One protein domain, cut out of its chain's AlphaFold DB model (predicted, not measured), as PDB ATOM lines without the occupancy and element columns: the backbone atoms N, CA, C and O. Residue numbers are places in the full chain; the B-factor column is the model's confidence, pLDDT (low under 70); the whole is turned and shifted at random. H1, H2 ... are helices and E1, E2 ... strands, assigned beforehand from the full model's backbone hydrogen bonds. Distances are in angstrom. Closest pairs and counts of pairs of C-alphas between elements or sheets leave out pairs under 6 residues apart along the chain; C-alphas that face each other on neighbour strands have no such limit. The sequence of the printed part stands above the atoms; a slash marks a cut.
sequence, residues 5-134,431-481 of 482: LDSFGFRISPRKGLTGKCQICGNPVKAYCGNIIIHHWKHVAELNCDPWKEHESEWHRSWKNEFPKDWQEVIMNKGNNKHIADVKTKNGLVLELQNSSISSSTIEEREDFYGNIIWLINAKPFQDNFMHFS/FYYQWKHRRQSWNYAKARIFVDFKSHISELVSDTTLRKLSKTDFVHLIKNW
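This is residues 5 to 134 and 431 to 481 of the 482 residues of an uncharacterized protein of Algoriphagus chordae (UniProt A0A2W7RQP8). A long nine-stranded sheet, strongly twisted and curled like part of a barrel but open, curls round H2, with H1 and H4 packed on one face of it and H3 packed on H2. At one end of the longest axis the three strands E1, E2 and E3 make a small separate head, and E8 and E9 make the opposite end. The printed part has 181 residues with four named helices and twelve named strands, in the order E1 E2 E3 H1 E4 E5 E6 H2 E7 E8 E9 H3 E10 E11 E12 H4, and is mixed, helices and strands. The large sheet runs E4, E5, E6, E7, E10, E11, E12, E9, E8 and is mixed; the small one runs E1, E2, E3 and is antiparallel. The whole is compact, with a radius of gyration of the C-alphas of 17.3 A and spans of 54 by 40 by 31 A.

E1, residues 19 to 21, E2, residues 28 to 32, and E3, residues 40 to 43, form a meander, each strand the antiparallel neighbour of the one before; N 20 and O 29 are 2.9 A apart, N 30 and O 42 2.8 A. H1, residues 58 to 65, is on the large sheet; its closest C-alphas to E4, residues 72 to 78, are those of Lys 64 and Gln 72, 5.9 A apart. E4, E5, residues 81 to 88, and E6, residues 94 to 98, form a second meander, with N 76 and O 83 at 2.8 A and N 95 and O 87 at 2.8 A. E5 bends by 69 degrees at residue 85, and its pairing is staggered: with E4 over residues 81 to 87, with E6 over 87 to 88. E6, H2, residues 104 to 114, and E7, residues 117 to 122, make a strand-helix-strand unit, two parallel neighbour strands with a helix between, whose crossover is right-handed; N 98 and O 120 are 2.8 A apart. E8, residues 130 to 134, is an edge strand antiparallel to E9, residues 431 to 435, with N 434 and O 131 at 2.8 A. H3, residues 440 to 444, is not on the sheet but touches H2, the closest C-alphas being those of Ser 104 and Ser 441, 4.3 A apart. E10, residues 448 to 452, is parallel to E7, with N 121 and O 450 at 2.8 A. E10, E11, residues 457 to 460, and E12, residues 465 to 469, form the third meander, with N 451 and O 458 at 2.8 A and N 459 and O 467 at 2.8 A. E12 is antiparallel to E9 too, with N 466 and O 431 at 2.8 A. H4, residues 471 to 479, is on the same face of the sheet as H1, yet apart from it. In H1, H2 and H4 every O i to N i+4 pair is within hydrogen-bond range; in H3 0 of 1 is, but 2 of 2 O i to N i+3 pairs are.

E1 begins at C-alpha 19, (255.308, 208.633, 209.014). The longer elements, from first to last C-alpha, are E4 at 18.7 A, E5 at 17.1 A, E7 at 16.5 A and H2 at 15.5 A. E8 ends at C-alpha 134, (279.515, 230.457, 248.821), and H4 ends at C-alpha 479, (278.984, 209.993, 230.272).

The C-alphas farthest apart are those of Ser 7 and Ser 134, 54.4 A. Residues 135 to 430 are not printed; across this cut C-alphas 134 and 431 are 4.5 A apart. The link from E3 to H1, 14 residues, is long. Mean pLDDT of the printed part is 88.3; residues 36 to 37 and 46 are under 70.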
ATOM      1  N   LEU A   5     260.153 204.603 214.990       87.56
ATOM      2  CA  LEU A   5     260.662 203.463 214.231       87.56
ATOM      3  C   LEU A   5     260.174 203.534 212.783       87.56
ATOM      4  O   LEU A   5     259.010 203.862 212.540       87.56
ATOM      5  N   ASP A   6     261.039 203.236 211.823       86.88
ATOM      6  CA  ASP A   6     260.631 203.046 210.433       86.88
ATOM      7  C   ASP A   6     259.958 201.672 210.217       86.88
ATOM      8  O   ASP A   6     259.683 200.923 211.160       86.88
ATOM      9  N   SER A   7     259.656 201.332 208.962       81.38
ATOM     10  CA  SER A   7     259.059 200.040 208.598       81.38
ATOM     11  C   SER A   7     259.938 198.833 208.936       81.38
ATOM     12  O   SER A   7     259.404 197.735 209.081       81.38
ATOM     13  N   PHE A   8     261.249 199.032 209.076       81.56
ATOM     14  CA  PHE A   8     262.246 198.003 209.366       81.56
ATOM     15  C   PHE A   8     262.633 197.955 210.853       81.56
ATOM     16  O   PHE A   8     263.416 197.098 211.255       81.56
ATOM     17  N   GLY A   9     262.073 198.842 211.682       80.06
ATOM     18  CA  GLY A   9     262.380 198.927 213.108       80.06
ATOM     19  C   GLY A   9     263.607 199.781 213.433       80.06
ATOM     20  O   GLY A   9     264.041 199.786 214.585       80.06
ATOM     21  N   PHE A  10     264.162 200.525 212.470       85.50
ATOM     22  CA  PHE A  10     265.268 201.447 212.722       85.50
ATOM     23  C   PHE A  10     264.781 202.780 213.281       85.50
ATOM     24  O   PHE A  10     263.708 203.284 212.946       85.50
ATOM     25  N   ARG A  11     265.609 203.378 214.141       87.62
ATOM     26  CA  ARG A  11     265.329 204.649 214.815       87.62
ATOM     27  C   ARG A  11     265.486 205.811 213.835       87.62
ATOM     28  O   ARG A  11     266.577 206.050 213.326       87.62
ATOM     29  N   ILE A  12     264.414 206.570 213.615       87.25
ATOM     30  CA  ILE A  12     264.378 207.698 212.678       87.25
ATOM     31  C   ILE A  12     263.990 209.017 213.357       87.25
ATOM     32  O   ILE A  12     263.127 209.082 214.237       87.25
ATOM     33  N   SER A  13     264.628 210.101 212.907       85.25
ATOM     34  CA  SER A  13     264.308 211.473 213.317       85.25
ATOM     35  C   SER A  13     263.171 212.062 212.464       85.25
ATOM     36  O   SER A  13     263.027 211.692 211.296       85.25
ATOM     37  N   PRO A  14     262.367 212.994 213.002       85.12
ATOM     38  CA  PRO A  14     261.254 213.599 212.280       85.12
ATOM     39  C   PRO A  14     261.753 214.460 211.114       85.12
ATOM     40  O   PRO A  14     262.526 215.405 211.295       85.12
ATOM     41  N   ARG A  15     261.264 214.158 209.910       84.31
ATOM     42  CA  ARG A  15     261.448 214.970 208.699       84.31
ATOM     43  C   ARG A  15     260.085 215.232 208.074       84.31
ATOM     44  O   ARG A  15     259.202 214.377 208.118       84.31
ATOM     45  N   LYS A  16     259.910 216.425 207.499       84.56
ATOM     46  CA  LYS A  16     258.635 216.872 206.925       84.56
ATOM     47  C   LYS A  16     258.069 215.808 205.973       84.56
ATOM     48  O   LYS A  16     258.749 215.404 205.037       84.56
ATOM     49  N   GLY A  17     256.835 215.376 206.234       83.19
ATOM     50  CA  GLY A  17     256.117 214.390 205.418       83.19
ATOM     51  C   GLY A  17     256.327 212.923 205.807       83.19
ATOM     52  O   GLY A  17     255.630 212.073 205.262       83.19
ATOM     53  N   LEU A  18     257.219 212.607 206.752       88.06
ATOM     54  CA  LEU A  18     257.418 211.222 207.183       88.06
ATOM     55  C   LEU A  18     256.309 210.724 208.120       88.06
ATOM     56  O   LEU A  18     255.752 211.468 208.937       88.06
ATOM     57  N   THR A  19     256.054 209.420 208.028       88.00
ATOM     58  CA  THR A  19     255.308 208.633 209.014       88.00
ATOM     59  C   THR A  19     256.232 207.564 209.593       88.00
ATOM     60  O   THR A  19     257.205 207.164 208.958       88.00
ATOM     61  N   GLY A  20     255.961 207.144 210.821       88.81
ATOM     62  CA  GLY A  20     256.709 206.096 211.508       88.81
ATOM     63  C   GLY A  20     255.811 205.357 212.489       88.81
ATOM     64  O   GLY A  20     254.618 205.646 212.593       88.81
ATOM     65  N   LYS A  21     256.381 204.417 213.235       89.12
ATOM     66  CA  LYS A  21     255.715 203.701 214.324       89.12
ATOM     67  C   LYS A  21     256.219 204.203 215.671       89.12
ATOM     68  O   LYS A  21     257.410 204.458 215.852       89.12
ATOM     69  N   CYS A  22     255.306 204.356 216.625       86.31
ATOM     70  CA  CYS A  22     255.657 204.671 218.000       86.31
ATOM     71  C   CYS A  22     256.489 203.537 218.601       86.31
ATOM     72  O   CYS A  22     256.114 202.370 218.516       86.31
ATOM     73  N   GLN A  23     257.585 203.905 219.256       83.19
ATOM     74  CA  GLN A  23     258.500 202.981 219.921       83.19
ATOM     75  C   GLN A  23     257.822 202.141 221.021       83.19
ATOM     76  O   GLN A  23     258.194 200.992 221.218       83.19
ATOM     77  N   ILE A  24     256.800 202.675 221.703       83.25
ATOM     78  CA  ILE A  24     256.142 201.997 222.834       83.25
ATOM     79  C   ILE A  24     254.984 201.110 222.377       83.25
ATOM     80  O   ILE A  24     254.945 199.919 222.685       83.25
ATOM     81  N   CYS A  25     254.015 201.699 221.672       84.25
ATOM     82  CA  CYS A  25     252.746 201.043 221.350       84.25
ATOM     83  C   CYS A  25     252.655 200.543 219.904       84.25
ATOM     84  O   CYS A  25     251.659 199.930 219.539       84.25
ATOM     85  N   GLY A  26     253.647 200.837 219.055       83.69
ATOM     86  CA  GLY A  26     253.657 200.442 217.642       83.69
ATOM     87  C   GLY A  26     252.685 201.212 216.738       83.69
ATOM     88  O   GLY A  26     252.755 201.063 215.518       83.69
ATOM     89  N   ASN A  27     251.817 202.060 217.302       87.88
ATOM     90  CA  ASN A  27     250.832 202.840 216.550       87.88
ATOM     91  C   ASN A  27     251.484 203.897 215.640       87.88
ATOM     92  O   ASN A  27     252.568 204.400 215.957       87.88
ATOM     93  N   PRO A  28     250.829 204.277 214.528       87.69
ATOM     94  CA  PRO A  28     251.378 205.235 213.579       87.69
ATOM     95  C   PRO A  28     251.549 206.633 214.191       87.69
ATOM     96  O   PRO A  28     250.667 207.176 214.865       87.69
ATOM     97  N   VAL A  29     252.697 207.239 213.899       88.38
ATOM     98  CA  VAL A  29     253.066 208.606 214.269       88.38
ATOM     99  C   VAL A  29     253.425 209.406 213.020       88.38
ATOM    100  O   VAL A  29     253.967 208.874 212.052       88.38
ATOM    101  N   LYS A  30     253.135 210.705 213.039       88.81
ATOM    102  CA  LYS A  30     253.431 211.646 211.955       88.81
ATOM    103  C   LYS A  30     254.485 212.650 212.404       88.81
ATOM    104  O   LYS A  30     254.455 213.114 213.547       88.81
ATOM    105  N   ALA A  31     255.410 212.979 211.506       88.56
ATOM    106  CA  ALA A  31     256.408 214.007 211.748       88.56
ATOM    107  C   ALA A  31     255.778 215.401 211.618       88.56
ATOM    108  O   ALA A  31     255.243 215.770 210.570       88.56
ATOM    109  N   TYR A  32     255.883 216.188 212.684       83.69
ATOM    110  CA  TYR A  32     255.557 217.606 212.707       83.69
ATOM    111  C   TYR A  32     256.864 218.380 212.632       83.69
ATOM    112  O   TYR A  32     257.736 218.208 213.480       83.69
ATOM    113  N   CYS A  33     257.032 219.181 211.582       81.12
ATOM    114  CA  CYS A  33     258.261 219.921 211.304       81.12
ATOM    115  C   CYS A  33     257.916 221.326 210.807       81.12
ATOM    116  O   CYS A  33     257.041 221.467 209.950       81.12
ATOM    117  N   GLY A  34     258.603 222.353 211.303       78.81
ATOM    118  CA  GLY A  34     258.370 223.734 210.898       78.81
ATOM    119  C   GLY A  34     259.329 224.709 211.571       78.81
ATOM    120  O   GLY A  34     260.033 224.354 212.507       78.81
ATOM    121  N   ASN A  35     259.327 225.957 211.104       71.69
ATOM    122  CA  ASN A  35     260.243 226.989 211.603       71.69
ATOM    123  C   ASN A  35     259.869 227.501 213.007       71.69
ATOM    124  O   ASN A  35     260.711 228.057 213.698       71.69
ATOM    125  N   ILE A  36     258.609 227.311 213.418       68.19
ATOM    126  CA  ILE A  36     258.073 227.727 214.727       68.19
ATOM    127  C   ILE A  36     257.970 226.531 215.689       68.19
ATOM    128  O   ILE A  36     258.055 226.691 216.902       68.19
ATOM    129  N   ILE A  37     257.787 225.318 215.156       68.44
ATOM    130  CA  ILE A  37     257.538 224.107 215.944       68.44
ATOM    131  C   ILE A  37     258.763 223.197 215.952       68.44
ATOM    132  O   ILE A  37     259.347 222.892 214.914       68.44
ATOM    133  N   ILE A  38     259.131 222.701 217.130       72.50
ATOM    134  CA  ILE A  38     260.227 221.738 217.272       72.50
ATOM    135  C   ILE A  38     259.883 220.490 216.461       72.50
ATOM    136  O   ILE A  38     258.767 219.984 216.556       72.50
ATOM    137  N   HIS A  39     260.829 219.990 215.664       83.12
ATOM    138  CA  HIS A  39     260.596 218.781 214.884       83.12
ATOM    139  C   HIS A  39     260.377 217.593 215.830       83.12
ATOM    140  O   HIS A  39     261.290 217.218 216.564       83.12
ATOM    141  N   HIS A  40     259.179 217.010 215.823       83.75
ATOM    142  CA  HIS A  40     258.800 215.916 216.719       83.75
ATOM    143  C   HIS A  40     257.820 214.950 216.045       83.75
ATOM    144  O   HIS A  40     257.177 215.270 215.046       83.75
ATOM    145  N   TRP A  41     257.688 213.759 216.621       85.56
ATOM    146  CA  TRP A  41     256.673 212.777 216.262       85.56
ATOM    147  C   TRP A  41     255.461 212.886 217.190       85.56
ATOM    148  O   TRP A  41     255.609 212.860 218.420       85.56
ATOM    149  N   LYS A  42     254.264 212.954 216.601       84.44
ATOM    150  CA  LYS A  42     252.972 212.911 217.302       84.44
ATOM    151  C   LYS A  42     252.155 211.726 216.785       84.44
ATOM    152  O   LYS A  42     252.207 211.426 215.593       84.44
ATOM    153  N   HIS A  43     251.423 211.045 217.665       87.50
ATOM    154  CA  HIS A  43     250.482 210.006 217.240       87.50
ATOM    155  C   HIS A  43     249.428 210.593 216.303       87.50
ATOM    156  O   HIS A  43     248.996 211.732 216.482       87.50
ATOM    157  N   VAL A  44     249.040 209.810 215.295       83.56
ATOM    158  CA  VAL A  44     247.985 210.214 214.357       83.56
ATOM    159  C   VAL A  44     246.626 210.289 215.067       83.56
ATOM    160  O   VAL A  44     245.858 211.205 214.796       83.56
ATOM    161  N   ALA A  45     246.366 209.384 216.014       80.81
ATOM    162  CA  ALA A  45     245.249 209.460 216.957       80.81
ATOM    163  C   ALA A  45     245.723 210.028 218.306       80.81
ATOM    164  O   ALA A  45     246.875 209.811 218.685       80.81
ATOM    165  N   GLU A  46     244.864 210.729 219.051       69.88
ATOM    166  CA  GLU A  46     245.195 211.201 220.403       69.88
ATOM    167  C   GLU A  46     245.314 210.018 221.371       69.88
ATOM    168  O   GLU A  46     244.356 209.569 221.988       69.88
ATOM    169  N   LEU A  47     246.529 209.480 221.453       72.94
ATOM    170  CA  LEU A  47     246.891 208.343 222.286       72.94
ATOM    171  C   LEU A  47     247.976 208.770 223.271       72.94
ATOM    172  O   LEU A  47     249.087 209.141 222.864       72.94
ATOM    173  N   ASN A  48     247.671 208.662 224.565       72.25
ATOM    174  CA  ASN A  48     248.657 208.789 225.629       72.25
ATOM    175  C   ASN A  48     249.276 207.416 225.933       72.25
ATOM    176  O   ASN A  48     248.899 206.743 226.885       72.25
ATOM    177  N   CYS A  49     250.180 206.960 225.063       78.81
ATOM    178  CA  CYS A  49     250.788 205.634 225.196       78.81
ATOM    179  C   CYS A  49     251.885 205.546 226.269       78.81
ATOM    180  O   CYS A  49     252.391 204.455 226.501       78.81
ATOM    181  N   ASP A  50     252.292 206.677 226.851       80.94
ATOM    182  CA  ASP A  50     253.240 206.745 227.961       80.94
ATOM    183  C   ASP A  50     252.780 207.828 228.938       80.94
ATOM    184  O   ASP A  50     252.923 209.016 228.627       80.94
ATOM    185  N   PRO A  51     252.226 207.457 230.102       79.62
ATOM    186  CA  PRO A  51     251.705 208.423 231.062       79.62
ATOM    187  C   PRO A  51     252.797 209.319 231.663       79.62
ATOM    188  O   PRO A  51     252.474 210.351 232.245       79.62
ATOM    189  N   TRP A  52     254.076 208.962 231.522       83.00
ATOM    190  CA  TRP A  52     255.200 209.733 232.057       83.00
ATOM    191  C   TRP A  52     255.798 210.731 231.072       83.00
ATOM    192  O   TRP A  52     256.629 211.562 231.442       83.00
ATOM    193  N   LYS A  53     255.353 210.695 229.823       77.19
ATOM    194  CA  LYS A  53     255.928 211.511 228.769       77.19
ATOM    195  C   LYS A  53     255.436 212.957 228.838       77.19
ATOM    196  O   LYS A  53     254.267 213.243 228.582       77.19
ATOM    197  N   GLU A  54     256.362 213.878 229.096       73.75
ATOM    198  CA  GLU A  54     256.089 215.315 229.030       73.75
ATOM    199  C   GLU A  54     256.039 215.844 227.586       73.75
ATOM    200  O   GLU A  54     256.453 215.199 226.612       73.75
ATOM    201  N   HIS A  55     255.530 217.071 227.441       76.44
ATOM    202  CA  HIS A  55     255.631 217.816 226.193       76.44
ATOM    203  C   HIS A  55     257.097 218.177 225.924       76.44
ATOM    204  O   HIS A  55     257.752 218.837 226.730       76.44
ATOM    205  N   GLU A  56     257.596 217.773 224.756       78.12
ATOM    206  CA  GLU A  56     258.973 218.045 224.345       78.12
ATOM    207  C   GLU A  56     259.192 219.560 224.194       78.12
ATOM    208  O   GLU A  56     258.568 220.207 223.349       78.12
ATOM    209  N   SER A  57     260.087 220.124 225.007       84.00
ATOM    210  CA  SER A  57     260.470 221.540 224.949       84.00
ATOM    211  C   SER A  57     261.853 221.712 224.318       84.00
ATOM    212  O   SER A  57     262.615 220.756 224.171       84.00
ATOM    213  N   GLU A  58     262.211 222.945 223.949       85.50
ATOM    214  CA  GLU A  58     263.549 223.238 223.415       85.50
ATOM    215  C   GLU A  58     264.651 222.862 224.418       85.50
ATOM    216  O   GLU A  58     265.704 222.358 224.032       85.50
ATOM    217  N   TRP A  59     264.365 223.039 225.709       90.25
ATOM    218  CA  TRP A  59     265.249 222.664 226.805       90.25
ATOM    219  C   TRP A  59     265.501 221.149 226.852       90.25
ATOM    220  O   TRP A  59     266.661 220.735 226.853       90.25
ATOM    221  N   HIS A  60     264.448 220.326 226.773       88.50
ATOM    222  CA  HIS A  60     264.577 218.863 226.720       88.50
ATOM    223  C   HIS A  60     265.417 218.411 225.525       88.50
ATOM    224  O   HIS A  60     266.384 217.660 225.671       88.50
ATOM    225  N   ARG A  61     265.099 218.930 224.334       85.88
ATOM    226  CA  ARG A  61     265.814 218.592 223.101       85.88
ATOM    227  C   ARG A  61     267.287 218.989 223.172       85.88
ATOM    228  O   ARG A  61     268.137 218.231 222.705       85.88
ATOM    229  N   SER A  62     267.584 220.177 223.695       89.88
ATOM    230  CA  SER A  62     268.957 220.661 223.860       89.88
ATOM    231  C   SER A  62     269.763 219.699 224.731       89.88
ATOM    232  O   SER A  62     270.814 219.234 224.299       89.88
ATOM    233  N   TRP A  63     269.213 219.291 225.878       92.62
ATOM    234  CA  TRP A  63     269.860 218.335 226.778       92.62
ATOM    235  C   TRP A  63     270.026 216.940 226.183       92.62
ATOM    236  O   TRP A  63     271.120 216.385 226.254       92.62
ATOM    237  N   LYS A  64     269.000 216.386 225.526       90.88
ATOM    238  CA  LYS A  64     269.104 215.080 224.849       90.88
ATOM    239  C   LYS A  64     270.221 215.073 223.801       90.88
ATOM    240  O   LYS A  64     270.959 214.096 223.696       90.88
ATOM    241  N   ASN A  65     270.391 216.165 223.051       90.81
ATOM    242  CA  ASN A  65     271.413 216.266 222.003       90.81
ATOM    243  C   ASN A  65     272.861 216.342 222.521       90.81
ATOM    244  O   ASN A  65     273.772 216.145 221.722       90.81
ATOM    245  N   GLU A  66     273.089 216.552 223.820       93.31
ATOM    246  CA  GLU A  66     274.435 216.477 224.423       93.31
ATOM    247  C   GLU A  66     274.973 215.028 224.506       93.31
ATOM    248  O   GLU A  66     276.169 214.788 224.743       93.31
ATOM    249  N   PHE A  67     274.094 214.041 224.291       92.44
ATOM    250  CA  PHE A  67     274.375 212.610 224.401       92.44
ATOM    251  C   PHE A  67     274.282 211.891 223.042       92.44
ATOM    252  O   PHE A  67     273.572 212.354 222.149       92.44
ATOM    253  N   PRO A  68     274.974 210.748 222.854       92.25
ATOM    254  CA  PRO A  68     274.883 209.947 221.629       92.25
ATOM    255  C   PRO A  68     273.444 209.546 221.281       92.25
ATOM    256  O   PRO A  68     272.630 209.308 222.172       92.25
ATOM    257  N   LYS A  69     273.133 209.405 219.985       86.44
ATOM    258  CA  LYS A  69     271.770 209.082 219.522       86.44
ATOM    259  C   LYS A  69     271.212 207.786 220.104       86.44
ATOM    260  O   LYS A  69     270.031 207.739 220.435       86.44
ATOM    261  N   ASP A  70     272.058 206.784 220.313       89.25
ATOM    262  CA  ASP A  70     271.652 205.495 220.884       89.25
ATOM    263  C   ASP A  70     271.249 205.578 222.361       89.25
ATOM    264  O   ASP A  70     270.618 204.659 222.870       89.25
ATOM    265  N   TRP A  71     271.588 206.672 223.050       93.06
ATOM    266  CA  TRP A  71     271.261 206.880 224.463       93.06
ATOM    267  C   TRP A  71     269.986 207.693 224.660       93.06
ATOM    268  O   TRP A  71     269.390 207.630 225.726       93.06
ATOM    269  N   GLN A  72     269.573 208.473 223.661       91.81
ATOM    270  CA  GLN A  72     268.389 209.336 223.731       91.81
ATOM    271  C   GLN A  72     267.119 208.488 223.620       91.81
ATOM    272  O   GLN A  72     267.096 207.603 222.775       91.81
ATOM    273  N   GLU A  73     266.062 208.777 224.383       88.25
ATOM    274  CA  GLU A  73     264.724 208.148 224.294       88.25
ATOM    275  C   GLU A  73     264.748 206.602 224.239       88.25
ATOM    276  O   GLU A  73     264.262 205.994 223.278       88.25
ATOM    277  N   VAL A  74     265.351 205.950 225.238       88.50
ATOM    278  CA  VAL A  74     265.506 204.482 225.285       88.50
ATOM    279  C   VAL A  74     264.324 203.831 226.003       88.50
ATOM    280  O   VAL A  74     263.986 204.208 227.120       88.50
ATOM    281  N   ILE A  75     263.714 202.817 225.382       87.88
ATOM    282  CA  ILE A  75     262.596 202.072 225.978       87.88
ATOM    283  C   ILE A  75     263.109 201.182 227.113       87.88
ATOM    284  O   ILE A  75     264.027 200.379 226.928       87.88
ATOM    285  N   MET A  76     262.457 201.281 228.264       87.06
ATOM    286  CA  MET A  76     262.666 200.432 229.427       87.06
ATOM    287  C   MET A  76     261.404 199.611 229.684       87.06
ATOM    288  O   MET A  76     260.298 200.147 229.667       87.06
ATOM    289  N   ASN A  77     261.577 198.310 229.923       86.31
ATOM    290  CA  ASN A  77     260.485 197.384 230.215       86.31
ATOM    291  C   ASN A  77     260.708 196.773 231.602       86.31
ATOM    292  O   ASN A  77     261.767 196.190 231.846       86.31
ATOM    293  N   LYS A  78     259.707 196.857 232.482       82.44
ATOM    294  CA  LYS A  78     259.697 196.171 233.782       82.44
ATOM    295  C   LYS A  78     258.338 195.501 233.964       82.44
ATOM    296  O   LYS A  78     257.325 196.171 234.155       82.44
ATOM    297  N   GLY A  79     258.309 194.172 233.846       80.75
ATOM    298  CA  GLY A  79     257.057 193.412 233.798       80.75
ATOM    299  C   GLY A  79     256.175 193.865 232.627       80.75
ATOM    300  O   GLY A  79     256.616 193.845 231.479       80.75
ATOM    301  N   ASN A  80     254.955 194.314 232.933       76.94
ATOM    302  CA  ASN A  80     253.984 194.788 231.940       76.94
ATOM    303  C   ASN A  80     254.071 196.298 231.648       76.94
ATOM    304  O   ASN A  80     253.367 196.781 230.761       76.94
ATOM    305  N   ASN A  81     254.935 197.039 232.350       82.25
ATOM    306  CA  ASN A  81     255.060 198.488 232.197       82.25
ATOM    307  C   ASN A  81     256.217 198.833 231.251       82.25
ATOM    308  O   ASN A  81     257.334 198.322 231.404       82.25
ATOM    309  N   LYS A  82     255.945 199.708 230.276       85.50
ATOM    310  CA  LYS A  82     256.922 200.220 229.307       85.50
ATOM    311  C   LYS A  82     256.966 201.741 229.378       85.50
ATOM    312  O   LYS A  82     255.940 202.375 229.150       85.50
ATOM    313  N   HIS A  83     258.148 202.301 229.608       88.62
ATOM    314  CA  HIS A  83     258.361 203.749 229.653       88.62
ATOM    315  C   HIS A  83     259.617 204.139 228.875       88.62
ATOM    316  O   HIS A  83     260.536 203.328 228.717       88.62
ATOM    317  N   ILE A  84     259.646 205.363 228.344       87.81
ATOM    318  CA  ILE A  84     260.828 205.908 227.669       87.81
ATOM    319  C   ILE A  84     261.669 206.695 228.673       87.81
ATOM    320  O   ILE A  84     261.200 207.688 229.218       87.81
ATOM    321  N   ALA A  85     262.930 206.290 228.819       90.44
ATOM    322  CA  ALA A  85     263.947 207.078 229.499       90.44
ATOM    323  C   ALA A  85     264.449 208.205 228.586       90.44
ATOM    324  O   ALA A  85     264.792 207.937 227.427       90.44
ATOM    325  N   ASP A  86     264.558 209.438 229.086       91.44
ATOM    326  CA  ASP A  86     265.031 210.572 228.274       91.44
ATOM    327  C   ASP A  86     266.459 210.357 227.760       91.44
ATOM    328  O   ASP A  86     266.734 210.552 226.567       91.44
ATOM    329  N   VAL A  87     267.358 209.923 228.648       93.62
ATOM    330  CA  VAL A  87     268.718 209.491 228.322       93.62
ATOM    331  C   VAL A  87     269.078 208.260 229.154       93.62
ATOM    332  O   VAL A  87     268.942 208.275 230.372       93.62
ATOM    333  N   LYS A  88     269.605 207.208 228.519       94.44
ATOM    334  CA  LYS A  88     270.148 206.022 229.198       94.44
ATOM    335  C   LYS A  88     271.584 205.748 228.761       94.44
ATOM    336  O   LYS A  88     271.851 205.557 227.576       94.44
ATOM    337  N   THR A  89     272.513 205.701 229.712       93.00
ATOM    338  CA  THR A  89     273.934 205.441 229.438       93.00
ATOM    339  C   THR A  89     274.216 203.946 229.256       93.00
ATOM    340  O   THR A  89     273.422 203.089 229.653       93.00
ATOM    341  N   LYS A  90     275.387 203.608 228.695       89.06
ATOM    342  CA  LYS A  90     275.840 202.206 228.568       89.06
ATOM    343  C   LYS A  90     275.951 201.487 229.919       89.06
ATOM    344  O   LYS A  90     275.733 200.284 229.969       89.06
ATOM    345  N   ASN A  91     276.230 202.228 230.992       87.75
ATOM    346  CA  ASN A  91     276.373 201.689 232.346       87.75
ATOM    347  C   ASN A  91     275.023 201.576 233.080       87.75
ATOM    348  O   ASN A  91     274.985 201.266 234.265       87.75
ATOM    349  N   GLY A  92     273.905 201.836 232.394       89.44
ATOM    350  CA  GLY A  92     272.562 201.658 232.944       89.44
ATOM    351  C   GLY A  92     272.029 202.834 233.763       89.44
ATOM    352  O   GLY A  92     270.919 202.718 234.269       89.44
ATOM    353  N   LEU A  93     272.758 203.953 233.858       94.56
ATOM    354  CA  LEU A  93     272.225 205.196 234.424       94.56
ATOM    355  C   LEU A  93     271.129 205.753 233.512       94.56
ATOM    356  O   LEU A  93     271.352 205.919 232.309       94.56
ATOM    357  N   VAL A  94     269.998 206.117 234.103       95.31
ATOM    358  CA  VAL A  94     268.922 206.881 233.476       95.31
ATOM    359  C   VAL A  94     268.999 208.338 233.940       95.31
ATOM    360  O   VAL A  94     269.027 208.614 235.133       95.31
ATOM    361  N   LEU A  95     269.042 209.279 233.003       95.75
ATOM    362  CA  LEU A  95     268.891 210.708 233.264       95.75
ATOM    363  C   LEU A  95     267.505 211.130 232.777       95.75
ATOM    364  O   LEU A  95     267.265 211.145 231.569       95.75
ATOM    365  N   GLU A  96     266.633 211.494 233.716       95.75
ATOM    366  CA  GLU A  96     265.304 212.039 233.432       95.75
ATOM    367  C   GLU A  96     265.330 213.566 233.469       95.75
ATOM    368  O   GLU A  96     265.886 214.185 234.385       95.75
ATOM    369  N   LEU A  97     264.711 214.177 232.462       93.94
ATOM    370  CA  LEU A  97     264.621 215.619 232.317       93.94
ATOM    371  C   LEU A  97     263.231 216.075 232.763       93.94
ATOM    372  O   LEU A  97     262.221 215.664 232.204       93.94
ATOM    373  N   GLN A  98     263.175 216.961 233.755       93.69
ATOM    374  CA  GLN A  98     261.915 217.408 234.337       93.69
ATOM    375  C   GLN A  98     261.728 218.916 234.169       93.69
ATOM    376  O   GLN A  98     262.408 219.730 234.798       93.69
ATOM    377  N   ASN A  99     260.766 219.306 233.334       89.50
ATOM    378  CA  ASN A  99     260.459 220.714 233.075       89.50
ATOM    379  C   ASN A  99     259.203 221.193 233.813       89.50
ATOM    380  O   ASN A  99     259.113 222.371 234.166       89.50
ATOM    381  N   SER A 100     258.236 220.302 234.037       86.19
ATOM    382  CA  SER A 100     256.931 220.645 234.616       86.19
ATOM    383  C   SER A 100     256.825 220.227 236.092       86.19
ATOM    384  O   SER A 100     257.768 219.708 236.689       86.19
ATOM    385  N   SER A 101     255.699 220.512 236.753       85.69
ATOM    386  CA  SER A 101     255.421 219.973 238.097       85.69
ATOM    387  C   SER A 101     255.147 218.474 238.055       85.69
ATOM    388  O   SER A 101     254.345 218.035 237.240       85.69
ATOM    389  N   ILE A 102     255.738 217.738 238.995       89.56
ATOM    390  CA  ILE A 102     255.547 216.299 239.200       89.56
ATOM    391  C   ILE A 102     255.099 216.047 240.649       89.56
ATOM    392  O   ILE A 102     255.532 216.764 241.562       89.56
ATOM    393  N   SER A 103     254.194 215.085 240.860       91.69
ATOM    394  CA  SER A 103     253.759 214.666 242.200       91.69
ATOM    395  C   SER A 103     254.814 213.779 242.866       91.69
ATOM    396  O   SER A 103     255.646 213.178 242.189       91.69
ATOM    397  N   SER A 104     254.775 213.678 244.197       92.31
ATOM    398  CA  SER A 104     255.655 212.769 244.948       92.31
ATOM    399  C   SER A 104     255.458 211.308 244.538       92.31
ATOM    400  O   SER A 104     256.442 210.616 244.315       92.31
ATOM    401  N   SER A 105     254.208 210.874 244.334       92.06
ATOM    402  CA  SER A 105     253.893 209.508 243.892       92.06
ATOM    403  C   SER A 105     254.564 209.154 242.562       92.06
ATOM    404  O   SER A 105     255.150 208.088 242.431       92.06
ATOM    405  N   THR A 106     254.553 210.064 241.582       91.50
ATOM    406  CA  THR A 106     255.184 209.815 240.277       91.50
ATOM    407  C   THR A 106     256.711 209.812 240.365       91.50
ATOM    408  O   THR A 106     257.350 209.098 239.597       91.50
ATOM    409  N   ILE A 107     257.313 210.582 241.282       93.44
ATOM    410  CA  ILE A 107     258.758 210.502 241.542       93.44
ATOM    411  C   ILE A 107     259.108 209.107 242.071       93.44
ATOM    412  O   ILE A 107     259.957 208.444 241.481       93.44
ATOM    413  N   GLU A 108     258.429 208.647 243.125       93.25
ATOM    414  CA  GLU A 108     258.680 207.335 243.738       93.25
ATOM    415  C   GLU A 108     258.478 206.193 242.734       93.25
ATOM    416  O   GLU A 108     259.356 205.348 242.576       93.25
ATOM    417  N   GLU A 109     257.377 206.217 241.974       92.19
ATOM    418  CA  GLU A 109     257.097 205.224 240.931       92.19
ATOM    419  C   GLU A 109     258.200 205.167 239.862       92.19
ATOM    420  O   GLU A 109     258.599 204.081 239.429       92.19
ATOM    421  N   ARG A 110     258.709 206.326 239.422       93.69
ATOM    422  CA  ARG A 110     259.777 206.402 238.416       93.69
ATOM    423  C   ARG A 110     261.111 205.926 238.969       93.69
ATOM    424  O   ARG A 110     261.827 205.208 238.271       93.69
ATOM    425  N   GLU A 111     261.440 206.294 240.202       94.62
ATOM    426  CA  GLU A 111     262.664 205.837 240.858       94.62
ATOM    427  C   GLU A 111     262.653 204.327 241.092       94.62
ATOM    428  O   GLU A 111     263.621 203.652 240.739       94.62
ATOM    429  N   ASP A 112     261.534 203.768 241.553       91.94
ATOM    430  CA  ASP A 112     261.374 202.323 241.714       91.94
ATOM    431  C   ASP A 112     261.401 201.590 240.366       91.94
ATOM    432  O   ASP A 112     261.906 200.465 240.271       91.94
ATOM    433  N   PHE A 113     260.874 202.193 239.298       92.69
ATOM    434  CA  PHE A 113     260.883 201.600 237.963       92.69
ATOM    435  C   PHE A 113     262.282 201.580 237.341       92.69
ATOM    436  O   PHE A 113     262.747 200.508 236.944       92.69
ATOM    437  N   TYR A 114     262.955 202.732 237.265       91.44
ATOM    438  CA  TYR A 114     264.256 202.865 236.605       91.44
ATOM    439  C   TYR A 114     265.429 202.383 237.472       91.44
ATOM    440  O   TYR A 114     266.428 201.903 236.933       91.44
ATOM    441  N   GLY A 115     265.317 202.475 238.798       90.50
ATOM    442  CA  GLY A 115     266.358 202.096 239.750       90.50
ATOM    443  C   GLY A 115     267.532 203.077 239.763       90.50
ATOM    444  O   GLY A 115     267.618 203.938 240.632       90.50
ATOM    445  N   ASN A 116     268.455 202.957 238.803       92.12
ATOM    446  CA  ASN A 116     269.634 203.826 238.706       92.12
ATOM    447  C   ASN A 116     269.306 205.096 237.909       92.12
ATOM    448  O   ASN A 116     269.676 205.219 236.741       92.12
ATOM    449  N   ILE A 117     268.565 206.008 238.531       94.75
ATOM    450  CA  ILE A 117     268.097 207.259 237.929       94.75
ATOM    451  C   ILE A 117     268.755 208.477 238.581       94.75
ATOM    452  O   ILE A 117     269.108 208.466 239.758       94.75
ATOM    453  N   ILE A 118     268.882 209.549 237.805       96.06
ATOM    454  CA  ILE A 118     269.098 210.910 238.290       96.06
ATOM    455  C   ILE A 118     268.140 211.881 237.606       96.06
ATOM    456  O   ILE A 118     267.722 211.674 236.466       96.06
ATOM    457  N   TRP A 119     267.851 212.978 238.295       96.31
ATOM    458  CA  TRP A 119     266.958 214.021 237.808       96.31
ATOM    459  C   TRP A 119     267.742 215.247 237.366       96.31
ATOM    460  O   TRP A 119     268.601 215.722 238.107       96.31
ATOM    461  N   LEU A 120     267.408 215.815 236.208       96.12
ATOM    462  CA  LEU A 120     267.774 217.183 235.857       96.12
ATOM    463  C   LEU A 120     266.504 218.017 235.733       96.12
ATOM    464  O   LEU A 120     265.641 217.726 234.914       96.12
ATOM    465  N   ILE A 121     266.386 219.056 236.552       94.56
ATOM    466  CA  ILE A 121     265.196 219.899 236.654       94.56
ATOM    467  C   ILE A 121     265.466 221.241 235.985       94.56
ATOM    468  O   ILE A 121     266.484 221.879 236.258       94.56
ATOM    469  N   ASN A 122     264.536 221.726 235.166       93.38
ATOM    470  CA  ASN A 122     264.631 223.073 234.616       93.38
ATOM    471  C   ASN A 122     264.354 224.133 235.697       93.38
ATOM    472  O   ASN A 122     263.228 224.237 236.188       93.38
ATOM    473  N   ALA A 123     265.350 224.960 236.031       92.62
ATOM    474  CA  ALA A 123     265.200 226.006 237.041       92.62
ATOM    475  C   ALA A 123     264.480 227.258 236.540       92.62
ATOM    476  O   ALA A 123     264.032 228.063 237.353       92.62
ATOM    477  N   LYS A 124     264.347 227.444 235.218       90.75
ATOM    478  CA  LYS A 124     263.779 228.662 234.612       90.75
ATOM    479  C   LYS A 124     262.468 229.140 235.270       90.75
ATOM    480  O   LYS A 124     262.345 230.345 235.461       90.75
ATOM    481  N   PRO A 125     261.507 228.270 235.651       88.88
ATOM    482  CA  PRO A 125     260.259 228.712 236.279       88.88
ATOM    483  C   PRO A 125     260.395 229.228 237.721       88.88
ATOM    484  O   PRO A 125     259.456 229.833 238.229       88.88
ATOM    485  N   PHE A 126     261.501 228.941 238.414       89.06
ATOM    486  CA  PHE A 126     261.666 229.245 239.841       89.06
ATOM    487  C   PHE A 126     263.034 229.829 240.211       89.06
ATOM    488  O   PHE A 126     263.310 229.997 241.397       89.06
ATOM    489  N   GLN A 127     263.882 230.152 239.233       89.25
ATOM    490  CA  GLN A 127     265.234 230.669 239.459       89.25
ATOM    491  C   GLN A 127     265.257 231.907 240.373       89.25
ATOM    492  O   GLN A 127     266.146 232.022 241.207       89.25
ATOM    493  N   ASP A 128     264.240 232.773 240.291       88.62
ATOM    494  CA  ASP A 128     264.147 234.005 241.089       88.62
ATOM    495  C   ASP A 128     263.809 233.731 242.566       88.62
ATOM    496  O   ASP A 128     264.047 234.559 243.440       88.62
ATOM    497  N   ASN A 129     263.286 232.537 242.866       90.38
ATOM    498  CA  ASN A 129     263.019 232.071 244.226       90.38
ATOM    499  C   ASN A 129     264.211 231.317 244.834       90.38
ATOM    500  O   ASN A 129     264.087 230.734 245.915       90.38
ATOM    501  N   PHE A 130     265.345 231.280 244.137       89.38
ATOM    502  CA  PHE A 130     266.503 230.493 244.519       89.38
ATOM    503  C   PHE A 130     267.693 231.398 244.831       89.38
ATOM    504  O   PHE A 130     268.280 232.023 243.951       89.38
ATOM    505  N   MET A 131     268.088 231.435 246.099       89.31
ATOM    506  CA  MET A 131     269.267 232.160 246.561       89.31
ATOM    507  C   MET A 131     270.368 231.181 246.936       89.31
ATOM    508  O   MET A 131     270.093 230.111 247.472       89.31
ATOM    509  N   HIS A 132     271.622 231.550 246.693       89.50
ATOM    510  CA  HIS A 132     272.764 230.768 247.144       89.50
ATOM    511  C   HIS A 132     273.935 231.670 247.521       89.50
ATOM    512  O   HIS A 132     274.101 232.763 246.979       89.50
ATOM    513  N   PHE A 133     274.774 231.191 248.428       91.56
ATOM    514  CA  PHE A 133     275.976 231.883 248.872       91.56
ATOM    515  C   PHE A 133     277.113 230.885 249.072       91.56
ATOM    516  O   PHE A 133     276.900 229.726 249.419       91.56
ATOM    517  N   SER A 134     278.332 231.319 248.765       92.88
ATOM    518  CA  SER A 134     279.515 230.457 248.821       92.88
ATOM    519  C   SER A 134     279.807 230.046 250.263       92.88
ATOM    520  O   SER A 134     279.959 230.915 251.125       92.88
ATOM    521  N   PHE A 431     277.991 225.534 247.934       94.06
ATOM    522  CA  PHE A 431     277.188 226.705 248.257       94.06
ATOM    523  C   PHE A 431     276.089 226.316 249.231       94.06
ATOM    524  O   PHE A 431     275.473 225.262 249.088       94.06
ATOM    525  N   TYR A 432     275.809 227.193 250.183       92.81
ATOM    526  CA  TYR A 432     274.528 227.160 250.863       92.81
ATOM    527  C   TYR A 432     273.459 227.682 249.916       92.81
ATOM    528  O   TYR A 432     273.738 228.568 249.100       92.81
ATOM    529  N   TYR A 433     272.242 227.165 250.026       92.62
ATOM    530  CA  TYR A 433     271.124 227.670 249.250       92.62
ATOM    531  C   TYR A 433     269.843 227.762 250.059       92.62
ATOM    532  O   TYR A 433     269.635 227.060 251.044       92.62
ATOM    533  N   GLN A 434     268.969 228.644 249.594       90.44
ATOM    534  CA  GLN A 434     267.616 228.799 250.081       90.44
ATOM    535  C   GLN A 434     266.682 228.815 248.877       90.44
ATOM    536  O   GLN A 434     266.792 229.666 247.994       90.44
ATOM    537  N   TRP A 435     265.749 227.869 248.852       89.69
ATOM    538  CA  TRP A 435     264.736 227.775 247.810       89.69
ATOM    539  C   TRP A 435     263.375 228.170 248.383       89.69
ATOM    540  O   TRP A 435     262.687 227.383 249.039       89.69
ATOM    541  N   LYS A 436     262.983 229.422 248.143       86.00
ATOM    542  CA  LYS A 436     261.685 229.958 248.550       86.00
ATOM    543  C   LYS A 436     260.573 229.238 247.780       86.00
ATOM    544  O   LYS A 436     260.660 229.065 246.570       86.00
ATOM    545  N   HIS A 437     259.534 228.787 248.483       85.69
ATOM    546  CA  HIS A 437     258.469 227.955 247.905       85.69
ATOM    547  C   HIS A 437     258.993 226.679 247.209       85.69
ATOM    548  O   HIS A 437     258.476 226.282 246.161       85.69
ATOM    549  N   ARG A 438     260.020 226.028 247.788       85.06
ATOM    550  CA  ARG A 438     260.499 224.715 247.329       85.06
ATOM    551  C   ARG A 438     259.322 223.752 247.201       85.06
ATOM    552  O   ARG A 438     258.536 223.578 248.132       85.06
ATOM    553  N   ARG A 439     259.217 223.105 246.042       84.25
ATOM    554  CA  ARG A 439     258.192 222.085 245.808       84.25
ATOM    555  C   ARG A 439     258.510 220.858 246.650       84.25
ATOM    556  O   ARG A 439     259.528 220.209 246.429       84.25
ATOM    557  N   GLN A 440     257.619 220.547 247.583       85.62
ATOM    558  CA  GLN A 440     257.793 219.452 248.537       85.62
ATOM    559  C   GLN A 440     257.767 218.066 247.884       85.62
ATOM    560  O   GLN A 440     258.259 217.122 248.488       85.62
ATOM    561  N   SER A 441     257.249 217.925 246.655       90.19
ATOM    562  CA  SER A 441     257.268 216.637 245.949       90.19
ATOM    563  C   SER A 441     258.686 216.089 245.773       90.19
ATOM    564  O   SER A 441     258.892 214.893 245.930       90.19
ATOM    565  N   TRP A 442     259.678 216.959 245.574       90.00
ATOM    566  CA  TRP A 442     261.086 216.570 245.472       90.00
ATOM    567  C   TRP A 442     261.708 216.077 246.781       90.00
ATOM    568  O   TRP A 442     262.799 215.525 246.742       90.00
ATOM    569  N   ASN A 443     261.045 216.246 247.930       87.62
ATOM    570  CA  ASN A 443     261.527 215.685 249.198       87.62
ATOM    571  C   ASN A 443     261.395 214.152 249.241       87.62
ATOM    572  O   ASN A 443     262.012 213.519 250.088       87.62
ATOM    573  N   TYR A 444     260.587 213.573 248.346       91.12
ATOM    574  CA  TYR A 444     260.366 212.129 248.233       91.12
ATOM    575  C   TYR A 444     261.337 211.456 247.249       91.12
ATOM    576  O   TYR A 444     261.371 210.233 247.157       91.12
ATOM    577  N   ALA A 445     262.143 212.243 246.529       91.38
ATOM    578  CA  ALA A 445     263.187 211.716 245.663       91.38
ATOM    579  C   ALA A 445     264.340 211.155 246.505       91.38
ATOM    580  O   ALA A 445     264.914 211.859 247.337       91.38
ATOM    581  N   LYS A 446     264.706 209.898 246.262       91.88
ATOM    582  CA  LYS A 446     265.909 209.255 246.808       91.88
ATOM    583  C   LYS A 446     267.092 209.413 245.852       91.88
ATOM    584  O   LYS A 446     268.245 209.339 246.278       91.88
ATOM    585  N   ALA A 447     266.818 209.615 244.563       93.25
ATOM    586  CA  ALA A 447     267.833 209.828 243.544       93.25
ATOM    587  C   ALA A 447     268.488 211.214 243.634       93.25
ATOM    588  O   ALA A 447     267.935 212.173 244.172       93.25
ATOM    589  N   ARG A 448     269.683 211.345 243.040       94.50
ATOM    590  CA  ARG A 448     270.392 212.634 242.974       94.50
ATOM    591  C   ARG A 448     269.625 213.613 242.087       94.50
ATOM    592  O   ARG A 448     269.282 213.295 240.946       94.50
ATOM    593  N   ILE A 449     269.424 214.821 242.608       94.81
ATOM    594  CA  ILE A 449     268.735 215.907 241.913       94.81
ATOM    595  C   ILE A 449     269.746 216.951 241.443       94.81
ATOM    596  O   ILE A 449     270.490 217.535 242.234       94.81
ATOM    597  N   PHE A 450     269.700 217.241 240.150       95.75
ATOM    598  CA  PHE A 450     270.400 218.338 239.506       95.75
ATOM    599  C   PHE A 450     269.397 219.379 239.015       95.75
ATOM    600  O   PHE A 450     268.286 219.060 238.598       95.75
ATOM    601  N   VAL A 451     269.793 220.644 239.049       94.62
ATOM    602  CA  VAL A 451     268.956 221.791 238.702       94.62
ATOM    603  C   VAL A 451     269.702 222.654 237.687       94.62
ATOM    604  O   VAL A 451     270.824 223.093 237.945       94.62
ATOM    605  N   ASP A 452     269.090 222.890 236.528       95.56
ATOM    606  CA  ASP A 452     269.666 223.666 235.429       95.56
ATOM    607  C   ASP A 452     269.238 225.134 235.482       95.56
ATOM    608  O   ASP A 452     268.104 225.482 235.144       95.56
ATOM    609  N   PHE A 453     270.178 226.006 235.849       91.06
ATOM    610  CA  PHE A 453     270.007 227.460 235.875       91.06
ATOM    611  C   PHE A 453     270.450 228.143 234.574       91.06
ATOM    612  O   PHE A 453     270.682 229.355 234.572       91.06
ATOM    613  N   LYS A 454     270.630 227.391 233.476       86.50
ATOM    614  CA  LYS A 454     271.156 227.810 232.161       86.50
ATOM    615  C   LYS A 454     272.627 228.243 232.171       86.50
ATOM    616  O   LYS A 454     273.375 227.903 231.261       86.50
ATOM    617  N   SER A 455     273.041 229.004 233.180       86.62
ATOM    618  CA  SER A 455     274.424 229.442 233.399       86.62
ATOM    619  C   SER A 455     275.298 228.346 234.012       86.62
ATOM    620  O   SER A 455     276.493 228.282 233.740       86.62
ATOM    621  N   HIS A 456     274.709 227.495 234.847       91.00
ATOM    622  CA  HIS A 456     275.383 226.410 235.547       91.00
ATOM    623  C   HIS A 456     274.369 225.340 235.960       91.00
ATOM    624  O   HIS A 456     273.163 225.600 236.013       91.00
ATOM    625  N   ILE A 457     274.885 224.161 236.296       94.25
ATOM    626  CA  ILE A 457     274.121 223.082 236.915       94.25
ATOM    627  C   ILE A 457     274.406 223.080 238.412       94.25
ATOM    628  O   ILE A 457     275.557 223.212 238.822       94.25
ATOM    629  N   SER A 458     273.373 222.925 239.230       94.19
ATOM    630  CA  SER A 458     273.520 222.743 240.673       94.19
ATOM    631  C   SER A 458     273.014 221.374 241.083       94.19
ATOM    632  O   SER A 458     271.860 221.042 240.844       94.19
ATOM    633  N   GLU A 459     273.865 220.589 241.717       94.88
ATOM    634  CA  GLU A 459     273.466 219.372 242.410       94.88
ATOM    635  C   GLU A 459     273.002 219.715 243.821       94.88
ATOM    636  O   GLU A 459     273.733 220.380 244.555       94.88
ATOM    637  N   LEU A 460     271.825 219.240 244.213       92.75
ATOM    638  CA  LEU A 460     271.343 219.361 245.586       92.75
ATOM    639  C   LEU A 460     271.984 218.247 246.420       92.75
ATOM    640  O   LEU A 460     271.685 217.072 246.221       92.75
ATOM    641  N   VAL A 461     272.911 218.616 247.307       90.44
ATOM    642  CA  VAL A 461     273.692 217.666 248.122       90.44
ATOM    643  C   VAL A 461     273.000 217.393 249.457       90.44
ATOM    644  O   VAL A 461     273.042 216.277 249.963       90.44
ATOM    645  N   SER A 462     272.355 218.411 250.023       87.88
ATOM    646  CA  SER A 462     271.504 218.311 251.209       87.88
ATOM    647  C   SER A 462     270.359 219.320 251.108       87.88
ATOM    648  O   SER A 462     270.273 220.062 250.131       87.88
ATOM    649  N   ASP A 463     269.512 219.408 252.133       84.88
ATOM    650  CA  ASP A 463     268.429 220.400 252.182       84.88
ATOM    651  C   ASP A 463     268.907 221.860 252.207       84.88
ATOM    652  O   ASP A 463     268.121 222.766 251.923       84.88
ATOM    653  N   THR A 464     270.178 222.097 252.544       87.56
ATOM    654  CA  THR A 464     270.750 223.443 252.687       87.56
ATOM    655  C   THR A 464     271.991 223.673 251.834       87.56
ATOM    656  O   THR A 464     272.430 224.817 251.714       87.56
ATOM    657  N   THR A 465     272.565 222.629 251.227       92.56
ATOM    658  CA  THR A 465     273.806 222.725 250.447       92.56
ATOM    659  C   THR A 465     273.658 222.199 249.028       92.56
ATOM    660  O   THR A 465     273.015 221.184 248.762       92.56
ATOM    661  N   LEU A 466     274.310 222.895 248.102       93.69
ATOM    662  CA  LEU A 466     274.423 222.501 246.709       93.69
ATOM    663  C   LEU A 466     275.875 222.530 246.245       93.69
ATOM    664  O   LEU A 466     276.721 223.235 246.804       93.69
ATOM    665  N   ARG A 467     276.142 221.803 245.165       93.56
ATOM    666  CA  ARG A 467     277.408 221.842 244.436       93.56
ATOM    667  C   ARG A 467     277.172 222.364 243.030       93.56
ATOM    668  O   ARG A 467     276.330 221.837 242.310       93.56
ATOM    669  N   LYS A 468     277.938 223.377 242.622       92.38
ATOM    670  CA  LYS A 468     277.876 223.901 241.254       92.38
ATOM    671  C   LYS A 468     278.796 223.130 240.321       92.38
ATOM    672  O   LYS A 468     279.937 222.839 240.660       92.38
ATOM    673  N   LEU A 469     278.293 222.867 239.125       92.06
ATOM    674  CA  LEU A 469     278.970 222.193 238.029       92.06
ATOM    675  C   LEU A 469     278.800 223.035 236.764       92.06
ATOM    676  O   LEU A 469     277.743 223.632 236.528       92.06
ATOM    677  N   SER A 470     279.835 223.076 235.928       91.88
ATOM    678  CA  SER A 470     279.665 223.583 234.568       91.88
ATOM    679  C   SER A 470     278.818 222.597 233.751       91.88
ATOM    680  O   SER A 470     278.724 221.409 234.076       91.88
ATOM    681  N   LYS A 471     278.209 223.071 232.657       92.50
ATOM    682  CA  LYS A 471     277.464 222.194 231.740       92.50
ATOM    683  C   LYS A 471     278.347 221.048 231.226       92.50
ATOM    684  O   LYS A 471     277.899 219.906 231.168       92.50
ATOM    685  N   THR A 472     279.604 221.343 230.894       91.88
ATOM    686  CA  THR A 472     280.580 220.364 230.400       91.88
ATOM    687  C   THR A 472     280.917 219.312 231.450       91.88
ATOM    688  O   THR A 472     280.921 218.125 231.124       91.88
ATOM    689  N   ASP A 473     281.114 219.715 232.709       92.56
ATOM    690  CA  ASP A 473     281.422 218.781 233.801       92.56
ATOM    691  C   ASP A 473     280.239 217.866 234.103       92.56
ATOM    692  O   ASP A 473     280.423 216.671 234.316       92.56
ATOM    693  N   PHE A 474     279.014 218.404 234.074       94.38
ATOM    694  CA  PHE A 474     277.808 217.601 234.248       94.38
ATOM    695  C   PHE A 474     277.659 216.564 233.126       94.38
ATOM    696  O   PHE A 474     277.488 215.379 233.400       94.38
ATOM    697  N   VAL A 475     277.799 216.962 231.857       93.38
ATOM    698  CA  VAL A 475     277.740 216.014 230.728       93.38
ATOM    699  C   VAL A 475     278.841 214.954 230.840       93.38
ATOM    700  O   VAL A 475     278.586 213.775 230.591       93.38
ATOM    701  N   HIS A 476     280.055 215.345 231.240       93.44
ATOM    702  CA  HIS A 476     281.160 214.417 231.469       93.44
ATOM    703  C   HIS A 476     280.875 213.443 232.626       93.44
ATOM    704  O   HIS A 476     281.164 212.253 232.498       93.44
ATOM    705  N   LEU A 477     280.276 213.921 233.723       93.12
ATOM    706  CA  LEU A 477     279.829 213.106 234.856       93.12
ATOM    707  C   LEU A 477     278.821 212.044 234.406       93.12
ATOM    708  O   LEU A 477     278.964 210.882 234.772       93.12
ATOM    709  N   ILE A 478     277.839 212.421 233.584       93.56
ATOM    710  CA  ILE A 478     276.817 211.483 233.102       93.56
ATOM    711  C   ILE A 478     277.432 210.460 232.141       93.56
ATOM    712  O   ILE A 478     277.156 209.268 232.243       93.56
ATOM    713  N   LYS A 479     278.310 210.894 231.226       91.25
ATOM    714  CA  LYS A 479     278.984 209.993 230.272       91.25
ATOM    715  C   LYS A 479     279.888 208.965 230.950       91.25
ATOM    716  O   LYS A 479     279.996 207.851 230.445       91.25
ATOM    717  N   ASN A 480     280.497 209.328 232.076       90.06
ATOM    718  CA  ASN A 480     281.427 208.487 232.826       90.06
ATOM    719  C   ASN A 480     280.855 208.036 234.176       90.06
ATOM    720  O   ASN A 480     281.613 207.845 235.128       90.06
ATOM    721  N   TRP A 481     279.530 207.901 234.272       88.00
ATOM    722  CA  TRP A 481     278.876 207.497 235.511       88.00
ATOM    723  C   TRP A 481     279.389 206.133 235.975       88.00
ATOM    724  O   TRP A 481     279.402 205.178 235.188       88.00
TER     725      TRP A 481